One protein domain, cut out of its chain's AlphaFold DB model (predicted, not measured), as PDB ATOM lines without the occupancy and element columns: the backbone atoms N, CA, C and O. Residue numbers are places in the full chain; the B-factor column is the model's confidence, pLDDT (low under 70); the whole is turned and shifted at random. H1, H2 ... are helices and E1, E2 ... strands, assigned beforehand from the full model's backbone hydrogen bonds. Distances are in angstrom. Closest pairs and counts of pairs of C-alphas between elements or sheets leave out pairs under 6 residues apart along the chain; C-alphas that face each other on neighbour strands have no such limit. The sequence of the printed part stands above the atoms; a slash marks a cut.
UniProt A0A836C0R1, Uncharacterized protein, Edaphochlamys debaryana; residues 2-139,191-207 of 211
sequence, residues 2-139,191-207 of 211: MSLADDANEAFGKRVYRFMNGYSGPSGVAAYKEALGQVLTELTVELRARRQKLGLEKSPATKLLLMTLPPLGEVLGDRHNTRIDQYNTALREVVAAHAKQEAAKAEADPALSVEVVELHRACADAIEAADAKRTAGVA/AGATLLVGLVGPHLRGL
ATOM      1  N   MET A   2     187.820 180.606 181.748       69.81
ATOM      2  CA  MET A   2     187.266 179.257 181.486       69.81
ATOM      3  C   MET A   2     188.345 178.170 181.429       69.81
ATOM      4  O   MET A   2     188.207 177.146 182.078       69.81
ATOM      5  N   SER A   3     189.447 178.425 180.722       65.94
ATOM      6  CA  SER A   3     190.570 177.489 180.626       65.94
ATOM      7  C   SER A   3     191.194 177.147 181.973       65.94
ATOM      8  O   SER A   3     191.455 175.990 182.266       65.94
ATOM      9  N   LEU A   4     191.350 178.151 182.833       65.50
ATOM     10  CA  LEU A   4     191.868 177.987 184.187       65.50
ATOM     11  C   LEU A   4     190.896 177.194 185.069       65.50
ATOM     12  O   LEU A   4     191.338 176.400 185.894       65.50
ATOM     13  N   ALA A   5     189.584 177.375 184.879       68.62
ATOM     14  CA  ALA A   5     188.556 176.589 185.555       68.62
ATOM     15  C   ALA A   5     188.477 175.148 185.013       68.62
ATOM     16  O   ALA A   5     188.228 174.217 185.780       68.62
ATOM     17  N   ASP A   6     188.711 174.950 183.712       71.25
ATOM     18  CA  ASP A   6     188.837 173.644 183.060       71.25
ATOM     19  C   ASP A   6     190.029 172.858 183.591       71.25
ATOM     20  O   ASP A   6     189.827 171.744 184.081       71.25
ATOM     21  N   ASP A   7     191.207 173.475 183.618       65.69
ATOM     22  CA  ASP A   7     192.448 172.876 184.115       65.69
ATOM     23  C   ASP A   7     192.387 172.600 185.633       65.69
ATOM     24  O   ASP A   7     192.926 171.608 186.119       65.69
ATOM     25  N   ALA A   8     191.681 173.440 186.402       66.50
ATOM     26  CA  ALA A   8     191.448 173.225 187.832       66.50
ATOM     27  C   ALA A   8     190.322 172.224 188.143       66.50
ATOM     28  O   ALA A   8     190.080 171.929 189.314       66.50
ATOM     29  N   ASN A   9     189.604 171.755 187.119       71.12
ATOM     30  CA  ASN A   9     188.334 171.042 187.233       71.12
ATOM     31  C   ASN A   9     187.335 171.704 188.212       71.12
ATOM     32  O   ASN A   9     186.576 171.034 188.914       71.12
ATOM     33  N   GLU A  10     187.326 173.038 188.268       75.69
ATOM     34  CA  GLU A  10     186.536 173.804 189.231       75.69
ATOM     35  C   GLU A  10     185.100 173.968 188.717       75.69
ATOM     36  O   GLU A  10     184.793 174.878 187.945       75.69
ATOM     37  N   ALA A  11     184.193 173.081 189.140       79.62
ATOM     38  CA  ALA A  11     182.797 173.085 188.690       79.62
ATOM     39  C   ALA A  11     182.093 174.436 188.920       79.62
ATOM     40  O   ALA A  11     181.333 174.894 188.063       79.62
ATOM     41  N   PHE A  12     182.381 175.095 190.047       77.94
ATOM     42  CA  PHE A  12     181.857 176.424 190.356       77.94
ATOM     43  C   PHE A  12     182.374 177.478 189.371       77.94
ATOM     44  O   PHE A  12     181.570 178.146 188.725       77.94
ATOM     45  N   GLY A  13     183.693 177.559 189.174       74.75
ATOM     46  CA  GLY A  13     184.310 178.498 188.235       74.75
ATOM     47  C   GLY A  13     183.822 178.315 186.796       74.75
ATOM     48  O   GLY A  13     183.498 179.296 186.127       74.75
ATOM     49  N   LYS A  14     183.654 177.064 186.344       77.44
ATOM     50  CA  LYS A  14     183.054 176.749 185.034       77.44
ATOM     51  C   LYS A  14     181.629 177.283 184.930       77.44
ATOM     52  O   LYS A  14     181.269 177.892 183.924       77.44
ATOM     53  N   ARG A  15     180.806 177.063 185.960       80.31
ATOM     54  CA  ARG A  15     179.400 177.490 185.972       80.31
ATOM     55  C   ARG A  15     179.268 179.008 185.993       80.31
ATOM     56  O   ARG A  15     178.509 179.546 185.194       80.31
ATOM     57  N   VAL A  16     180.033 179.682 186.851       77.81
ATOM     58  CA  VAL A  16     180.061 181.147 186.944       77.81
ATOM     59  C   VAL A  16     180.533 181.755 185.629       77.81
ATOM     60  O   VAL A  16     179.861 182.635 185.099       77.81
ATOM     61  N   TYR A  17     181.623 181.252 185.042       73.00
ATOM     62  CA  TYR A  17     182.108 181.789 183.773       73.00
ATOM     63  C   TYR A  17     181.088 181.597 182.648       73.00
ATOM     64  O   TYR A  17     180.833 182.546 181.912       73.00
ATOM     65  N   ARG A  18     180.472 180.407 182.528       80.25
ATOM     66  CA  ARG A  18     179.420 180.153 181.524       80.25
ATOM     67  C   ARG A  18     178.209 181.055 181.720       80.25
ATOM     68  O   ARG A  18     177.633 181.499 180.736       80.25
ATOM     69  N   PHE A  19     177.824 181.314 182.966       79.31
ATOM     70  CA  PHE A  19     176.715 182.209 183.274       79.31
ATOM     71  C   PHE A  19     177.035 183.661 182.898       79.31
ATOM     72  O   PHE A  19     176.214 184.319 182.271       79.31
ATOM     73  N   MET A  20     178.233 184.146 183.236       74.50
ATOM     74  CA  MET A  20     178.611 185.546 183.016       74.50
ATOM     75  C   MET A  20     179.031 185.862 181.574       74.50
ATOM     76  O   MET A  20     178.810 186.977 181.120       74.50
ATOM     77  N   ASN A  21     179.651 184.913 180.863       71.19
ATOM     78  CA  ASN A  21     180.290 185.154 179.560       71.19
ATOM     79  C   ASN A  21     179.756 184.251 178.433       71.19
ATOM     80  O   ASN A  21     180.227 184.342 177.301       71.19
ATOM     81  N   GLY A  22     178.814 183.349 178.724       73.19
ATOM     82  CA  GLY A  22     178.391 182.303 177.791       73.19
ATOM     83  C   GLY A  22     179.436 181.191 177.604       73.19
ATOM     84  O   GLY A  22     180.485 181.155 178.255       73.19
ATOM     85  N   TYR A  23     179.135 180.235 176.719       72.56
ATOM     86  CA  TYR A  23     180.094 179.224 176.267       72.56
ATOM     87  C   TYR A  23     180.588 179.584 174.867       72.56
ATOM     88  O   TYR A  23     179.829 179.517 173.907       72.56
ATOM     89  N   SER A  24     181.865 179.947 174.760       64.50
ATOM     90  CA  SER A  24     182.502 180.372 173.508       64.50
ATOM     91  C   SER A  24     183.317 179.262 172.826       64.50
ATOM     92  O   SER A  24     184.157 179.556 171.984       64.50
ATOM     93  N   GLY A  25     183.111 177.993 173.200       70.00
ATOM     94  CA  GLY A  25     183.839 176.853 172.633       70.00
ATOM     95  C   GLY A  25     185.062 176.395 173.450       70.00
ATOM     96  O   GLY A  25     185.126 176.634 174.663       70.00
ATOM     97  N   PRO A  26     186.008 175.670 172.821       74.00
ATOM     98  CA  PRO A  26     187.194 175.123 173.479       74.00
ATOM     99  C   PRO A  26     188.094 176.208 174.079       74.00
ATOM    100  O   PRO A  26     188.327 177.250 173.476       74.00
ATOM    101  N   SER A  27     188.652 175.941 175.259       74.00
ATOM    102  CA  SER A  27     189.398 176.922 176.056       74.00
ATOM    103  C   SER A  27     190.928 176.712 176.031       74.00
ATOM    104  O   SER A  27     191.658 177.354 176.774       74.00
ATOM    105  N   GLY A  28     191.464 175.832 175.179       86.06
ATOM    106  CA  GLY A  28     192.891 175.466 175.176       86.06
ATOM    107  C   GLY A  28     193.838 176.453 174.473       86.06
ATOM    108  O   GLY A  28     193.415 177.319 173.713       86.06
ATOM    109  N   VAL A  29     195.151 176.270 174.668       90.38
ATOM    110  CA  VAL A  29     196.213 177.060 174.001       90.38
ATOM    111  C   VAL A  29     196.126 176.966 172.474       90.38
ATOM    112  O   VAL A  29     196.338 177.962 171.794       90.38
ATOM    113  N   ALA A  30     195.776 175.799 171.925       91.06
ATOM    114  CA  ALA A  30     195.595 175.628 170.481       91.06
ATOM    115  C   ALA A  30     194.435 176.483 169.938       91.06
ATOM    116  O   ALA A  30     194.630 177.238 168.990       91.06
ATOM    117  N   ALA A  31     193.270 176.436 170.595       89.69
ATOM    118  CA  ALA A  31     192.116 177.260 170.233       89.69
ATOM    119  C   ALA A  31     192.418 178.759 170.383       89.69
ATOM    120  O   ALA A  31     192.029 179.562 169.542       89.69
ATOM    121  N   TYR A  32     193.178 179.137 171.417       90.62
ATOM    122  CA  TYR A  32     193.659 180.507 171.584       90.62
ATOM    123  C   TYR A  32     194.571 180.953 170.434       90.62
ATOM    124  O   TYR A  32     194.380 182.048 169.917       90.62
ATOM    125  N   LYS A  33     195.530 180.119 170.005       94.62
ATOM    126  CA  LYS A  33     196.409 180.425 168.862       94.62
ATOM    127  C   LYS A  33     195.613 180.662 167.584       94.62
ATOM    128  O   LYS A  33     195.875 181.632 166.881       94.62
ATOM    129  N   GLU A  34     194.664 179.776 167.299       93.12
ATOM    130  CA  GLU A  34     193.813 179.866 166.115       93.12
ATOM    131  C   GLU A  34     192.977 181.151 166.130       93.12
ATOM    132  O   GLU A  34     193.075 181.954 165.202       93.12
ATOM    133  N   ALA A  35     192.237 181.391 167.217       91.38
ATOM    134  CA  ALA A  35     191.399 182.577 167.359       91.38
ATOM    135  C   ALA A  35     192.221 183.874 167.310       91.38
ATOM    136  O   ALA A  35     191.846 184.822 166.623       91.38
ATOM    137  N   LEU A  36     193.371 183.919 167.992       94.38
ATOM    138  CA  LEU A  36     194.254 185.083 167.969       94.38
ATOM    139  C   LEU A  36     194.812 185.341 166.566       94.38
ATOM    140  O   LEU A  36     194.864 186.491 166.140       94.38
ATOM    141  N   GLY A  37     195.216 184.292 165.845       95.50
ATOM    142  CA  GLY A  37     195.725 184.415 164.478       95.50
ATOM    143  C   GLY A  37     194.669 184.935 163.500       95.50
ATOM    144  O   GLY A  37     194.979 185.785 162.663       95.50
ATOM    145  N   GLN A  38     193.422 184.472 163.640       94.69
ATOM    146  CA  GLN A  38     192.284 184.965 162.857       94.69
ATOM    147  C   GLN A  38     192.021 186.446 163.139       94.69
ATOM    148  O   GLN A  38     192.100 187.260 162.220       94.69
ATOM    149  N   VAL A  39     191.833 186.815 164.412       94.81
ATOM    150  CA  VAL A  39     191.581 188.207 164.824       94.81
ATOM    151  C   VAL A  39     192.712 189.133 164.381       94.81
ATOM    152  O   VAL A  39     192.458 190.220 163.869       94.81
ATOM    153  N   LEU A  40     193.968 188.710 164.535       95.25
ATOM    154  CA  LEU A  40     195.119 189.504 164.112       95.25
ATOM    155  C   LEU A  40     195.114 189.747 162.597       95.25
ATOM    156  O   LEU A  40     195.354 190.863 162.148       95.25
ATOM    157  N   THR A  41     194.792 188.721 161.808       93.69
ATOM    158  CA  THR A  41     194.702 188.840 160.347       93.69
ATOM    159  C   THR A  41     193.580 189.790 159.929       93.69
ATOM    160  O   THR A  41     193.806 190.667 159.095       93.69
ATOM    161  N   GLU A  42     192.396 189.651 160.527       94.56
ATOM    162  CA  GLU A  42     191.236 190.509 160.259       94.56
ATOM    163  C   GLU A  42     191.528 191.975 160.592       94.56
ATOM    164  O   GLU A  42     191.327 192.853 159.750       94.56
ATOM    165  N   LEU A  43     192.088 192.239 161.779       94.06
ATOM    166  CA  LEU A  43     192.459 193.588 162.207       94.06
ATOM    167  C   LEU A  43     193.503 194.217 161.283       94.06
ATOM    168  O   LEU A  43     193.372 195.385 160.922       94.06
ATOM    169  N   THR A  44     194.522 193.465 160.864       92.12
ATOM    170  CA  THR A  44     195.548 193.965 159.939       92.12
ATOM    171  C   THR A  44     194.941 194.347 158.585       92.12
ATOM    172  O   THR A  44     195.253 195.413 158.047       92.12
ATOM    173  N   VAL A  45     194.039 193.523 158.039       91.56
ATOM    174  CA  VAL A  45     193.330 193.823 156.781       91.56
ATOM    175  C   VAL A  45     192.456 195.067 156.928       91.56
ATOM    176  O   VAL A  45     192.511 195.963 156.082       91.56
ATOM    177  N   GLU A  46     191.687 195.158 158.011       92.19
ATOM    178  CA  GLU A  46     190.814 196.299 158.265       92.19
ATOM    179  C   GLU A  46     191.610 197.600 158.441       92.19
ATOM    180  O   GLU A  46     191.255 198.632 157.864       92.19
ATOM    181  N   LEU A  47     192.713 197.566 159.193       90.50
ATOM    182  CA  LEU A  47     193.583 198.723 159.395       90.50
ATOM    183  C   LEU A  47     194.219 199.186 158.082       90.50
ATOM    184  O   LEU A  47     194.218 200.387 157.809       90.50
ATOM    185  N   ARG A  48     194.688 198.262 157.232       88.50
ATOM    186  CA  ARG A  48     195.200 198.593 155.892       88.50
ATOM    187  C   ARG A  48     194.128 199.270 155.036       88.50
ATOM    188  O   ARG A  48     194.373 200.345 154.490       88.50
ATOM    189  N   ALA A  49     192.927 198.696 154.970       89.44
ATOM    190  CA  ALA A  49     191.820 199.260 154.198       89.44
ATOM    191  C   ALA A  49     191.415 200.657 154.704       89.44
ATOM    192  O   ALA A  49     191.186 201.576 153.914       89.44
ATOM    193  N   ARG A  50     191.375 200.855 156.030       89.75
ATOM    194  CA  ARG A  50     191.113 202.166 156.645       89.75
ATOM    195  C   ARG A  50     192.200 203.185 156.299       89.75
ATOM    196  O   ARG A  50     191.860 204.321 155.975       89.75
ATOM    197  N   ARG A  51     193.481 202.798 156.327       88.69
ATOM    198  CA  ARG A  51     194.607 203.673 155.948       88.69
ATOM    199  C   ARG A  51     194.513 204.121 154.492       88.69
ATOM    200  O   ARG A  51     194.615 205.319 154.238       88.69
ATOM    201  N   GLN A  52     194.245 203.194 153.573       87.19
ATOM    202  CA  GLN A  52     194.035 203.500 152.152       87.19
ATOM    203  C   GLN A  52     192.857 204.462 151.958       87.19
ATOM    204  O   GLN A  52     192.998 205.507 151.328       87.19
ATOM    205  N   LYS A  53     191.706 204.170 152.580       88.94
ATOM    206  CA  LYS A  53     190.502 205.013 152.494       88.94
ATOM    207  C   LYS A  53     190.732 206.440 153.004       88.94
ATOM    208  O   LYS A  53     190.142 207.378 152.477       88.94
ATOM    209  N   LEU A  54     191.547 206.598 154.043       87.88
ATOM    210  CA  LEU A  54     191.855 207.893 154.650       87.88
ATOM    211  C   LEU A  54     193.037 208.614 153.975       87.88
ATOM    212  O   LEU A  54     193.415 209.692 154.427       87.88
ATOM    213  N   GLY A  55     193.638 208.046 152.922       83.19
ATOM    214  CA  GLY A  55     194.807 208.630 152.255       83.19
ATOM    215  C   GLY A  55     196.045 208.709 153.158       83.19
ATOM    216  O   GLY A  55     196.925 209.540 152.946       83.19
ATOM    217  N   LEU A  56     196.119 207.853 154.183       80.88
ATOM    218  CA  LEU A  56     197.171 207.854 155.206       80.88
ATOM    219  C   LEU A  56     198.440 207.109 154.760       80.88
ATOM    220  O   LEU A  56     199.289 206.775 155.582       80.88
ATOM    221  N   GLU A  57     198.611 206.880 153.460       71.69
ATOM    222  CA  GLU A  57     199.774 206.188 152.884       71.69
ATOM    223  C   GLU A  57     201.096 206.905 153.204       71.69
ATOM    224  O   GLU A  57     202.136 206.269 153.338       71.69
ATOM    225  N   LYS A  58     201.041 208.231 153.394       69.12
ATOM    226  CA  LYS A  58     202.178 209.075 153.810       69.12
ATOM    227  C   LYS A  58     202.141 209.483 155.289       69.12
ATOM    228  O   LYS A  58     202.947 210.303 155.718       69.12
ATOM    229  N   SER A  59     201.170 208.983 156.050       68.88
ATOM    230  CA  SER A  59     200.988 209.313 157.469       68.88
ATOM    231  C   SER A  59     201.857 208.441 158.374       68.88
ATOM    232  O   SER A  59     202.326 207.390 157.927       68.88
ATOM    233  N   PRO A  60     202.067 208.846 159.643       69.75
ATOM    234  CA  PRO A  60     202.844 208.070 160.602       69.75
ATOM    235  C   PRO A  60     202.395 206.607 160.688       69.75
ATOM    236  O   PRO A  60     201.240 206.256 160.411       69.75
ATOM    237  N   ALA A  61     203.348 205.754 161.064       82.00
ATOM    238  CA  ALA A  61     203.140 204.320 161.157       82.00
ATOM    239  C   ALA A  61     201.957 203.989 162.083       82.00
ATOM    240  O   ALA A  61     201.863 204.498 163.200       82.00
ATOM    241  N   THR A  62     201.055 203.125 161.628       86.56
ATOM    242  CA  THR A  62     200.010 202.532 162.459       86.56
ATOM    243  C   THR A  62     200.589 201.324 163.178       86.56
ATOM    244  O   THR A  62     201.158 200.434 162.554       86.56
ATOM    245  N   LYS A  63     200.423 201.287 164.498       88.62
ATOM    246  CA  LYS A  63     200.909 200.195 165.341       88.62
ATOM    247  C   LYS A  63     199.738 199.472 165.984       88.62
ATOM    248  O   LYS A  63     198.911 200.108 166.636       88.62
ATOM    249  N   LEU A  64     199.695 198.155 165.842       92.50
ATOM    250  CA  LEU A  64     198.812 197.281 166.601       92.50
ATOM    251  C   LEU A  64     199.608 196.667 167.756       92.50
ATOM    252  O   LEU A  64     200.541 195.899 167.537       92.50
ATOM    253  N   LEU A  65     199.248 197.025 168.988       94.25
ATOM    254  CA  LEU A  65     199.926 196.543 170.190       94.25
ATOM    255  C   LEU A  65     199.177 195.337 170.765       94.25
ATOM    256  O   LEU A  65     198.013 195.458 171.145       94.25
ATOM    257  N   LEU A  66     199.848 194.190 170.862       95.50
ATOM    258  CA  LEU A  66     199.335 193.000 171.539       95.50
ATOM    259  C   LEU A  66     200.038 192.848 172.875       95.50
ATOM    260  O   LEU A  66     201.257 192.761 172.944       95.50
ATOM    261  N   MET A  67     199.269 192.788 173.947       96.62
ATOM    262  CA  MET A  67     199.810 192.759 175.296       96.62
ATOM    263  C   MET A  67     199.806 191.345 175.852       96.62
ATOM    264  O   MET A  67     198.804 190.638 175.744       96.62
ATOM    265  N   THR A  68     200.915 190.942 176.466       97.06
ATOM    266  CA  THR A  68     200.952 189.687 177.217       97.06
ATOM    267  C   THR A  68     200.035 189.769 178.437       97.06
ATOM    268  O   THR A  68     199.861 190.821 179.050       97.06
ATOM    269  N   LEU A  69     199.417 188.643 178.781       94.12
ATOM    270  CA  LEU A  69     198.546 188.526 179.941       94.12
ATOM    271  C   LEU A  69     199.376 188.716 181.221       94.12
ATOM    272  O   LEU A  69     200.394 188.029 181.376       94.12
ATOM    273  N   PRO A  70     198.961 189.598 182.151       93.81
ATOM    274  CA  PRO A  70     199.641 189.730 183.431       93.81
ATOM    275  C   PRO A  70     199.526 188.428 184.244       93.81
ATOM    276  O   PRO A  70     198.664 187.590 183.952       93.81
ATOM    277  N   PRO A  71     200.381 188.245 185.264       91.31
ATOM    278  CA  PRO A  71     200.228 187.161 186.223       91.31
ATOM    279  C   PRO A  71     198.834 187.145 186.867       91.31
ATOM    280  O   PRO A  71     198.213 188.192 187.060       91.31
ATOM    281  N   LEU A  72     198.359 185.953 187.227       87.44
ATOM    282  CA  LEU A  72     197.176 185.768 188.067       87.44
ATOM    283  C   LEU A  72     197.614 185.410 189.479       87.44
ATOM    284  O   LEU A  72     198.235 184.372 189.708       87.44
ATOM    285  N   GLY A  73     197.303 186.279 190.434       86.94
ATOM    286  CA  GLY A  73     198.014 186.301 191.704       86.94
ATOM    287  C   GLY A  73     199.499 186.621 191.539       86.94
ATOM    288  O   GLY A  73     200.007 186.837 190.443       86.94
ATOM    289  N   GLU A  74     200.204 186.658 192.666       88.44
ATOM    290  CA  GLU A  74     201.634 186.999 192.701       88.44
ATOM    291  C   GLU A  74     202.519 185.793 193.041       88.44
ATOM    292  O   GLU A  74     203.680 185.937 193.398       88.44
ATOM    293  N   VAL A  75     201.977 184.577 192.913       86.94
ATOM    294  CA  VAL A  75     202.749 183.335 193.034       86.94
ATOM    295  C   VAL A  75     203.120 182.862 191.629       86.94
ATOM    296  O   VAL A  75     202.434 182.026 191.044       86.94
ATOM    297  N   LEU A  76     204.210 183.408 191.084       86.25
ATOM    298  CA  LEU A  76     204.612 183.216 189.680       86.25
ATOM    299  C   LEU A  76     204.817 181.744 189.279       86.25
ATOM    300  O   LEU A  76     204.562 181.373 188.141       86.25
ATOM    301  N   GLY A  77     205.242 180.888 190.212       84.62
ATOM    302  CA  GLY A  77     205.457 179.458 189.961       84.62
ATOM    303  C   GLY A  77     204.205 178.583 190.085       84.62
ATOM    304  O   GLY A  77     204.315 177.359 190.038       84.62
ATOM    305  N   ASP A  78     203.024 179.165 190.314       83.12
ATOM    306  CA  ASP A  78     201.801 178.381 190.442       83.12
ATOM    307  C   ASP A  78     201.266 177.882 189.087       83.12
ATOM    308  O   ASP A  78     201.687 178.283 187.996       83.12
ATOM    309  N   ARG A  79     200.297 176.963 189.155       83.06
ATOM    310  CA  ARG A  79     199.699 176.350 187.961       83.06
ATOM    311  C   ARG A  79     199.009 177.367 187.047       83.06
ATOM    312  O   ARG A  79     198.928 177.142 185.841       83.06
ATOM    313  N   HIS A  80     198.472 178.452 187.609       82.62
ATOM    314  CA  HIS A  80     197.737 179.455 186.848       82.62
ATOM    315  C   HIS A  80     198.714 180.317 186.054       82.62
ATOM    316  O   HIS A  80     198.506 180.508 184.859       82.62
ATOM    317  N   ASN A  81     199.820 180.730 186.667       88.06
ATOM    318  CA  ASN A  81     200.877 181.483 186.006       88.06
ATOM    319  C   ASN A  81     201.648 180.642 184.986       88.06
ATOM    320  O   ASN A  81     201.871 181.116 183.877       88.06
ATOM    321  N   THR A  82     201.865 179.348 185.251       89.50
ATOM    322  CA  THR A  82     202.385 178.407 184.233       89.50
ATOM    323  C   THR A  82     201.504 178.387 182.981       89.50
ATOM    324  O   THR A  82     201.975 178.312 181.845       89.50
ATOM    325  N   ARG A  83     200.183 178.449 183.167       87.69
ATOM    326  CA  ARG A  83     199.228 178.474 182.061       87.69
ATOM    327  C   ARG A  83     199.213 179.829 181.351       87.69
ATOM    328  O   ARG A  83     199.136 179.862 180.124       87.69
ATOM    329  N   ILE A  84     199.320 180.928 182.095       91.44
ATOM    330  CA  ILE A  84     199.511 182.270 181.534       91.44
ATOM    331  C   ILE A  84     200.775 182.320 180.665       91.44
ATOM    332  O   ILE A  84     200.706 182.822 179.544       91.44
ATOM    333  N   ASP A  85     201.878 181.707 181.093       94.12
ATOM    334  CA  ASP A  85     203.113 181.618 180.304       94.12
ATOM    335  C   ASP A  85     202.921 180.873 178.984       94.12
ATOM    336  O   ASP A  85     203.437 181.294 177.944       94.12
ATOM    337  N   GLN A  86     202.132 179.796 178.986       94.44
ATOM    338  CA  GLN A  86     201.792 179.071 177.759       94.44
ATOM    339  C   GLN A  86     200.994 179.949 176.785       94.44
ATOM    340  O   GLN A  86     201.277 179.943 175.586       94.44
ATOM    341  N   TYR A  87     200.026 180.729 177.279       94.50
ATOM    342  CA  TYR A  87     199.280 181.679 176.449       94.50
ATOM    343  C   TYR A  87     200.159 182.827 175.944       94.50
ATOM    344  O   TYR A  87     200.073 183.190 174.774       94.50
ATOM    345  N   ASN A  88     201.049 183.359 176.779       97.25
ATOM    346  CA  ASN A  88     201.973 184.422 176.386       97.25
ATOM    347  C   ASN A  88     202.997 183.937 175.354       97.25
ATOM    348  O   ASN A  88     203.314 184.654 174.407       97.25
ATOM    349  N   THR A  89     203.466 182.695 175.479       97.69
ATOM    350  CA  THR A  89     204.306 182.042 174.465       97.69
ATOM    351  C   THR A  89     203.545 181.891 173.152       97.69
ATOM    352  O   THR A  89     204.037 182.295 172.102       97.69
ATOM    353  N   ALA A  90     202.305 181.399 173.216       96.56
ATOM    354  CA  ALA A  90     201.435 181.279 172.055       96.56
ATOM    355  C   ALA A  90     201.174 182.624 171.356       96.56
ATOM    356  O   ALA A  90     201.211 182.679 170.130       96.56
ATOM    357  N   LEU A  91     200.960 183.704 172.114       97.75
ATOM    358  CA  LEU A  91     200.801 185.055 171.574       97.75
ATOM    359  C   LEU A  91     202.033 185.473 170.769       97.75
ATOM    360  O   LEU A  91     201.898 185.890 169.619       97.75
ATOM    361  N   ARG A  92     203.237 185.319 171.337       98.25
ATOM    362  CA  ARG A  92     204.490 185.680 170.651       98.25
ATOM    363  C   ARG A  92     204.693 184.871 169.372       98.25
ATOM    364  O   ARG A  92     205.083 185.433 168.352       98.25
ATOM    365  N   GLU A  93     204.402 183.573 169.406       97.88
ATOM    366  CA  GLU A  93     204.492 182.702 168.230       97.88
ATOM    367  C   GLU A  93     203.524 183.126 167.119       97.88
ATOM    368  O   GLU A  93     203.927 183.194 165.958       97.88
ATOM    369  N   VAL A  94     202.273 183.452 167.465       97.81
ATOM    370  CA  VAL A  94     201.268 183.936 166.504       97.81
ATOM    371  C   VAL A  94     201.704 185.259 165.881       97.81
ATOM    372  O   VAL A  94     201.664 185.392 164.660       97.81
ATOM    373  N   VAL A  95     202.184 186.215 166.684       97.31
ATOM    374  CA  VAL A  95     202.677 187.503 166.170       97.31
ATOM    375  C   VAL A  95     203.886 187.308 165.255       97.31
ATOM    376  O   VAL A  95     203.935 187.889 164.173       97.31
ATOM    377  N   ALA A  96     204.836 186.448 165.630       96.56
ATOM    378  CA  ALA A  96     206.001 186.151 164.800       96.56
ATOM    379  C   ALA A  96     205.620 185.468 163.475       96.56
ATOM    380  O   ALA A  96     206.188 185.785 162.428       96.56
ATOM    381  N   ALA A  97     204.660 184.538 163.500       95.75
ATOM    382  CA  ALA A  97     204.144 183.893 162.297       95.75
ATOM    383  C   ALA A  97     203.417 184.895 161.389       95.75
ATOM    384  O   ALA A  97     203.673 184.919 160.184       95.75
ATOM    385  N   HIS A  98     202.579 185.760 161.963       94.88
ATOM    386  CA  HIS A  98     201.873 186.806 161.232       94.88
ATOM    387  C   HIS A  98     202.846 187.796 160.580       94.88
ATOM    388  O   HIS A  98     202.740 188.058 159.389       94.88
ATOM    389  N   ALA A  99     203.862 188.271 161.309       92.50
ATOM    390  CA  ALA A  99     204.876 189.170 160.760       92.50
ATOM    391  C   ALA A  99     205.611 188.560 159.551       92.50
ATOM    392  O   ALA A  99     205.830 189.242 158.551       92.50
ATOM    393  N   LYS A 100     205.942 187.259 159.600       93.25
ATOM    394  CA  LYS A 100     206.538 186.540 158.458       93.25
ATOM    395  C   LYS A 100     205.590 186.462 157.263       93.25
ATOM    396  O   LYS A 100     206.035 186.618 156.131       93.25
ATOM    397  N   GLN A 101     204.306 186.207 157.507       91.75
ATOM    398  CA  GLN A 101     203.293 186.157 156.453       91.75
ATOM    399  C   GLN A 101     203.093 187.526 155.800       91.75
ATOM    400  O   GLN A 101     203.057 187.606 154.578       91.75
ATOM    401  N   GLU A 102     203.005 188.597 156.591       90.12
ATOM    402  CA  GLU A 102     202.862 189.961 156.075       90.12
ATOM    403  C   GLU A 102     204.090 190.397 155.272       90.12
ATOM    404  O   GLU A 102     203.932 190.939 154.184       90.12
ATOM    405  N   ALA A 103     205.305 190.082 155.733       87.50
ATOM    406  CA  ALA A 103     206.536 190.399 155.007       87.50
ATOM    407  C   ALA A 103     206.649 189.693 153.640       87.50
ATOM    408  O   ALA A 103     207.361 190.172 152.760       87.50
ATOM    409  N   ALA A 104     205.962 188.561 153.452       89.06
ATOM    410  CA  ALA A 104     205.951 187.818 152.193       89.06
ATOM    411  C   ALA A 104     204.896 188.321 151.187       89.06
ATOM    412  O   ALA A 104     204.893 187.882 150.036       89.06
ATOM    413  N   LYS A 105     203.981 189.212 151.593       87.56
ATOM    414  CA  LYS A 105     202.926 189.738 150.716       87.56
ATOM    415  C   LYS A 105     203.461 190.880 149.852       87.56
ATOM    416  O   LYS A 105     204.111 191.791 150.349       87.56
ATOM    417  N   ALA A 106     203.099 190.880 148.569       71.00
ATOM    418  CA  ALA A 106     203.406 191.985 147.656       71.00
ATOM    419  C   ALA A 106     202.736 193.311 148.080       71.00
ATOM    420  O   ALA A 106     203.248 194.385 147.790       71.00
ATOM    421  N   GLU A 107     201.612 193.221 148.796       73.81
ATOM    422  CA  GLU A 107     200.815 194.348 149.301       73.81
ATOM    423  C   GLU A 107     201.131 194.699 150.767       73.81
ATOM    424  O   GLU A 107     200.295 195.264 151.480       73.81
ATOM    425  N   ALA A 108     202.311 194.314 151.264       76.56
ATOM    426  CA  ALA A 108     202.733 194.679 152.608       76.56
ATOM    427  C   ALA A 108     202.728 196.210 152.761       76.56
ATOM    428  O   ALA A 108     203.343 196.922 151.971       76.56
ATOM    429  N   ASP A 109     202.037 196.714 153.788       78.94
ATOM    430  CA  ASP A 109     202.096 198.128 154.162       78.94
ATOM    431  C   ASP A 109     203.254 198.288 155.160       78.94
ATOM    432  O   ASP A 109     203.107 197.872 156.312       78.94
ATOM    433  N   PRO A 110     204.405 198.862 154.760       78.69
ATOM    434  CA  PRO A 110     205.562 198.997 155.645       78.69
ATOM    435  C   PRO A 110     205.298 199.952 156.819       78.69
ATOM    436  O   PRO A 110     206.065 199.969 157.780       78.69
ATOM    437  N   ALA A 111     204.229 200.749 156.754       83.62
ATOM    438  CA  ALA A 111     203.813 201.646 157.817       83.62
ATOM    439  C   ALA A 111     202.773 201.014 158.760       83.62
ATOM    440  O   ALA A 111     202.317 201.698 159.671       83.62
ATOM    441  N   LEU A 112     202.404 199.740 158.591       87.94
ATOM    442  CA  LEU A 112     201.596 198.990 159.554       87.94
ATOM    443  C   LEU A 112     202.471 197.955 160.272       87.94
ATOM    444  O   LEU A 112     202.994 197.038 159.643       87.94
ATOM    445  N   SER A 113     202.617 198.079 161.591       89.25
ATOM    446  CA  SER A 113     203.372 197.124 162.409       89.25
ATOM    447  C   SER A 113     202.521 196.500 163.508       89.25
ATOM    448  O   SER A 113     201.576 197.102 164.022       89.25
ATOM    449  N   VAL A 114     202.888 195.277 163.884       93.25
ATOM    450  CA  VAL A 114     202.327 194.553 165.022       93.25
ATOM    451  C   VAL A 114     203.439 194.367 166.048       93.25
ATOM    452  O   VAL A 114     204.492 193.822 165.721       93.25
ATOM    453  N   GLU A 115     203.228 194.829 167.277       93.19
ATOM    454  CA  GLU A 115     204.246 194.835 168.333       93.19
ATOM    455  C   GLU A 115     203.707 194.164 169.601       93.19
ATOM    456  O   GLU A 115     202.543 194.341 169.964       93.19
ATOM    457  N   VAL A 116     204.558 193.394 170.286       96.69
ATOM    458  CA  VAL A 116     204.208 192.759 171.565       96.69
ATOM    459  C   VAL A 116     204.620 193.661 172.726       96.69
ATOM    460  O   VAL A 116     205.770 194.084 172.811       96.69
ATOM    461  N   VAL A 117     203.686 193.918 173.640       96.94
ATOM    462  CA  VAL A 117     203.905 194.648 174.891       96.94
ATOM    463  C   VAL A 117     204.046 193.649 176.037       96.94
ATOM    464  O   VAL A 117     203.107 192.928 176.379       96.94
ATOM    465  N   GLU A 118     205.228 193.622 176.649       97.06
ATOM    466  CA  GLU A 118     205.636 192.625 177.647       97.06
ATOM    467  C   GLU A 118     205.170 192.959 179.078       97.06
ATOM    468  O   GLU A 118     205.972 193.071 180.008       97.06
ATOM    469  N   LEU A 119     203.854 193.102 179.272       97.31
ATOM    470  CA  LEU A 119     203.268 193.380 180.588       97.31
ATOM    471  C   LEU A 119     203.557 192.266 181.600       97.31
ATOM    472  O   LEU A 119     203.899 192.559 182.744       97.31
ATOM    473  N   HIS A 120     203.458 190.999 181.183       96.44
ATOM    474  CA  HIS A 120     203.722 189.866 182.068       96.44
ATOM    475  C   HIS A 120     205.100 189.963 182.724       96.44
ATOM    476  O   HIS A 120     205.218 189.841 183.941       96.44
ATOM    477  N   ARG A 121     206.136 190.224 181.914       96.56
ATOM    478  CA  ARG A 121     207.516 190.295 182.392       96.56
ATOM    479  C   ARG A 121     207.711 191.462 183.355       96.56
ATOM    480  O   ARG A 121     208.284 191.258 184.416       96.56
ATOM    481  N   ALA A 122     207.173 192.639 183.031       97.25
ATOM    482  CA  ALA A 122     207.255 193.801 183.914       97.25
ATOM    483  C   ALA A 122     206.583 193.555 185.276       97.25
ATOM    484  O   ALA A 122     207.129 193.932 186.312       97.25
ATOM    485  N   CYS A 123     205.422 192.894 185.290       96.50
ATOM    486  CA  CYS A 123     204.762 192.496 186.532       96.50
ATOM    487  C   CYS A 123     205.579 191.453 187.306       96.50
ATOM    488  O   CYS A 123     205.741 191.601 188.514       96.50
ATOM    489  N   ALA A 124     206.108 190.430 186.629       95.19
ATOM    490  CA  ALA A 124     206.934 189.396 187.252       95.19
ATOM    491  C   ALA A 124     208.194 189.988 187.905       95.19
ATOM    492  O   ALA A 124     208.437 189.736 189.081       95.19
ATOM    493  N   ASP A 125     208.919 190.859 187.197       96.19
ATOM    494  CA  ASP A 125     210.101 191.551 187.726       96.19
ATOM    495  C   ASP A 125     209.756 192.394 188.969       96.19
ATOM    496  O   ASP A 125     210.501 192.421 189.951       96.19
ATOM    497  N   ALA A 126     208.601 193.072 188.964       94.94
ATOM    498  CA  ALA A 126     208.142 193.860 190.106       94.94
ATOM    499  C   ALA A 126     207.749 192.991 191.315       94.94
ATOM    500  O   ALA A 126     208.041 193.365 192.455       94.94
ATOM    501  N   ILE A 127     207.122 191.836 191.075       93.00
ATOM    502  CA  ILE A 127     206.782 190.851 192.111       93.00
ATOM    503  C   ILE A 127     208.062 190.274 192.725       93.00
ATOM    504  O   ILE A 127     208.221 190.317 193.945       93.00
ATOM    505  N   GLU A 128     209.013 189.828 191.901       92.62
ATOM    506  CA  GLU A 128     210.309 189.300 192.348       92.62
ATOM    507  C   GLU A 128     211.096 190.342 193.157       92.62
ATOM    508  O   GLU A 128     211.640 190.037 194.221       92.62
ATOM    509  N   ALA A 129     211.109 191.604 192.714       90.75
ATOM    510  CA  ALA A 129     211.746 192.693 193.448       90.75
ATOM    511  C   ALA A 129     211.072 192.966 194.806       90.75
ATOM    512  O   ALA A 129     211.754 193.289 195.786       90.75
ATOM    513  N   ALA A 130     209.745 192.846 194.890       88.19
ATOM    514  CA  ALA A 130     209.017 192.958 196.151       88.19
ATOM    515  C   ALA A 130     209.311 191.765 197.080       88.19
ATOM    516  O   ALA A 130     209.539 191.964 198.274       88.19
ATOM    517  N   ASP A 131     209.386 190.547 196.542       84.88
ATOM    518  CA  ASP A 131     209.734 189.336 197.290       84.88
ATOM    519  C   ASP A 131     211.165 189.353 197.826       84.88
ATOM    520  O   ASP A 131     211.395 188.995 198.986       84.88
ATOM    521  N   ALA A 132     212.125 189.833 197.036       82.81
ATOM    522  CA  ALA A 132     213.501 190.011 197.486       82.81
ATOM    523  C   ALA A 132     213.571 190.956 198.699       82.81
ATOM    524  O   ALA A 132     214.239 190.653 199.690       82.81
ATOM    525  N   LYS A 133     212.810 192.062 198.673       78.81
ATOM    526  CA  LYS A 133     212.706 193.003 199.805       78.81
ATOM    527  C   LYS A 133     212.053 192.373 201.039       78.81
ATOM    528  O   LYS A 133     212.492 192.648 202.152       78.81
ATOM    529  N   ARG A 134     211.038 191.518 200.859       74.06
ATOM    530  CA  ARG A 134     210.368 190.796 201.960       74.06
ATOM    531  C   ARG A 134     211.295 189.781 202.629       74.06
ATOM    532  O   ARG A 134     211.430 189.768 203.852       74.06
ATOM    533  N   THR A 135     211.987 188.980 201.822       65.00
ATOM    534  CA  THR A 135     212.896 187.914 202.280       65.00
ATOM    535  C   THR A 135     214.124 188.477 203.006       65.00
ATOM    536  O   THR A 135     214.640 187.847 203.926       65.00
ATOM    537  N   ALA A 136     214.547 189.695 202.654       60.91
ATOM    538  CA  ALA A 136     215.651 190.409 203.289       60.91
ATOM    539  C   ALA A 136     215.336 190.995 204.685       60.91
ATOM    540  O   ALA A 136     216.247 191.535 205.312       60.91
ATOM    541  N   GLY A 137     214.105 190.883 205.212       52.25
ATOM    542  CA  GLY A 137     213.864 191.204 206.628       52.25
ATOM    543  C   GLY A 137     212.449 191.557 207.097       52.25
ATOM    544  O   GLY A 137     212.321 191.943 208.256       52.25
ATOM    545  N   VAL A 138     211.378 191.472 206.295       49.81
ATOM    546  CA  VAL A 138     210.052 191.979 206.718       49.81
ATOM    547  C   VAL A 138     208.901 191.179 206.081       49.81
ATOM    548  O   VAL A 138     208.582 191.353 204.910       49.81
ATOM    549  N   ALA A 139     208.225 190.366 206.900       47.94
ATOM    550  CA  ALA A 139     206.957 189.657 206.645       47.94
ATOM    551  C   ALA A 139     206.951 188.422 205.707       47.94
ATOM    552  O   ALA A 139     207.628 188.332 204.688       47.94
ATOM    553  N   ALA A 191     200.225 200.543 191.134       93.38
ATOM    554  CA  ALA A 191     201.598 200.210 190.762       93.38
ATOM    555  C   ALA A 191     201.633 199.374 189.471       93.38
ATOM    556  O   ALA A 191     202.368 199.713 188.543       93.38
ATOM    557  N   GLY A 192     200.776 198.353 189.355       94.50
ATOM    558  CA  GLY A 192     200.613 197.567 188.130       94.50
ATOM    559  C   GLY A 192     200.143 198.410 186.937       94.50
ATOM    560  O   GLY A 192     200.692 198.306 185.841       94.50
ATOM    561  N   ALA A 193     199.184 199.313 187.149       94.38
ATOM    562  CA  ALA A 193     198.731 200.253 186.124       94.38
ATOM    563  C   ALA A 193     199.852 201.213 185.688       94.38
ATOM    564  O   ALA A 193     199.985 201.516 184.503       94.38
ATOM    565  N   THR A 194     200.703 201.649 186.620       95.94
ATOM    566  CA  THR A 194     201.870 202.487 186.312       95.94
ATOM    567  C   THR A 194     202.877 201.744 185.433       95.94
ATOM    568  O   THR A 194     203.388 202.330 184.479       95.94
ATOM    569  N   LEU A 195     203.123 200.450 185.688       96.19
ATOM    570  CA  LEU A 195     203.959 199.616 184.813       96.19
ATOM    571  C   LEU A 195     203.380 199.551 183.397       96.19
ATOM    572  O   LEU A 195     204.098 199.783 182.425       96.19
ATOM    573  N   LEU A 196     202.073 199.312 183.280       95.38
ATOM    574  CA  LEU A 196     201.381 199.295 181.995       95.38
ATOM    575  C   LEU A 196     201.539 200.625 181.236       95.38
ATOM    576  O   LEU A 196     201.908 200.631 180.061       95.38
ATOM    577  N   VAL A 197     201.303 201.758 181.902       94.88
ATOM    578  CA  VAL A 197     201.481 203.089 181.300       94.88
ATOM    579  C   VAL A 197     202.936 203.310 180.875       94.88
ATOM    580  O   VAL A 197     203.183 203.848 179.795       94.88
ATOM    581  N   GLY A 198     203.899 202.859 181.683       95.44
ATOM    582  CA  GLY A 198     205.325 202.916 181.365       95.44
ATOM    583  C   GLY A 198     205.700 202.118 180.115       95.44
ATOM    584  O   GLY A 198     206.535 202.576 179.338       95.44
ATOM    585  N   LEU A 199     205.045 200.978 179.888       95.19
ATOM    586  CA  LEU A 199     205.252 200.135 178.711       95.19
ATOM    587  C   LEU A 199     204.582 200.697 177.456       95.19
ATOM    588  O   LEU A 199     205.201 200.720 176.400       95.19
ATOM    589  N   VAL A 200     203.339 201.174 177.553       93.12
ATOM    590  CA  VAL A 200     202.567 201.654 176.391       93.12
ATOM    591  C   VAL A 200     202.964 203.076 175.985       93.12
ATOM    592  O   VAL A 200     203.001 203.406 174.798       93.12
ATOM    593  N   GLY A 201     203.303 203.928 176.954       91.44
ATOM    594  CA  GLY A 201     203.624 205.341 176.740       91.44
ATOM    595  C   GLY A 201     204.678 205.610 175.653       91.44
ATOM    596  O   GLY A 201     204.448 206.486 174.817       91.44
ATOM    597  N   PRO A 202     205.814 204.885 175.604       90.12
ATOM    598  CA  PRO A 202     206.798 205.009 174.530       90.12
ATOM    599  C   PRO A 202     206.224 204.775 173.126       90.12
ATOM    600  O   PRO A 202     206.577 205.513 172.207       90.12
ATOM    601  N   HIS A 203     205.313 203.809 172.960       87.00
ATOM    602  CA  HIS A 203     204.688 203.527 171.663       87.00
ATOM    603  C   HIS A 203     203.739 204.650 171.233       87.00
ATOM    604  O   HIS A 203     203.673 204.959 170.047       87.00
ATOM    605  N   LEU A 204     203.049 205.295 172.181       84.12
ATOM    606  CA  LEU A 204     202.128 206.400 171.894       84.12
ATOM    607  C   LEU A 204     202.852 207.719 171.602       84.12
ATOM    608  O   LEU A 204     202.457 208.452 170.700       84.12
ATOM    609  N   ARG A 205     203.942 208.017 172.321       81.75
ATOM    610  CA  ARG A 205     204.728 209.246 172.099       81.75
ATOM    611  C   ARG A 205     205.362 209.308 170.709       81.75
ATOM    612  O   ARG A 205     205.608 210.400 170.216       81.75
ATOM    613  N   GLY A 206     205.604 208.161 170.075       67.12
ATOM    614  CA  GLY A 206     206.087 208.089 168.695       67.12
ATOM    615  C   GLY A 206     205.026 208.386 167.626       67.12
ATOM    616  O   GLY A 206     205.386 208.492 166.458       67.12
ATOM    617  N   LEU A 207     203.745 208.500 167.999       67.12
ATOM    618  CA  LEU A 207     202.626 208.725 167.073       67.12
ATOM    619  C   LEU A 207     202.182 210.192 166.997       67.12
ATOM    620  O   LEU A 207     201.486 210.564 166.055       67.12
TER     621      LEU A 207
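AT A GLANCE: This is residues 2 to 139 and 191 to 207 of the 211 residues of an uncharacterized protein of Edaphochlamys debaryana (UniProt A0A836C0R1). A small sheet of two parallel strands, E1 and E2, has two long helices, H3 and H4, over one face and H6 over the other, while H5 continues past the end of E2 and residues 132 to 138 stick out. A short helical hairpin, H1 and H2, lies away from the sheet. The printed part has 155 residues, mostly helix, in the order H1 H2 H3 E1 H4 E2 H5 H6. It is loose, with a radius of gyration of the C-alphas of 19.0 A, and spans 58 by 40 by 27 A.

HOW THE PARTS SIT: E1, residues 62 to 67, and E2, residues 112 to 117, are parallel at 24 degrees; N 64 and O 113 are within hydrogen-bond range at 2.8 A. With H4, residues 79 to 103, they make a strand-helix-strand unit, two parallel neighbour strands joined through a helix, with a right-handed crossover. The closest C-alphas of H4 and E2 are those of Arg 92 and Val 116, 7.1 A apart. H3, residues 29 to 53, touches H4 at a steep tilt of 40 degrees, the same way, closest at the C-alphas of Gly 37 and Val 94, 5.9 A. H5, residues 119 to 135, touches H6, residues 191 to 205, with residues 119 to 123 alone; the C-alphas of Leu 119 and Leu 196 are closest, 6.4 A. H1, residues 2 to 7, and H2, residues 11 to 21, form a hairpin, closest at the C-alphas of Ala 5 and Gly 13, 5.4 A. Every O i to N i+4 pair is within hydrogen-bond range in H1 to H5, and 9 of 11 in H6.

IN THESE COORDINATES: H1 begins at C-alpha 2, (187.266, 179.257, 181.486). H3 is 35.7 A long, H4 36.5 A and H5 24.4 A. H6 ends at C-alpha 205, (204.728, 209.246, 172.099).

THE WHOLE: The C-alphas of Lys 53 and Gly 137 are the two farthest apart, 60.6 A. Residues 140 to 190 are not printed, and C-alphas 139 and 191 are 19.8 A apart across the cut. The link from E1 to H4 is long. Residues 135 to 139 are among those with pLDDT under 70.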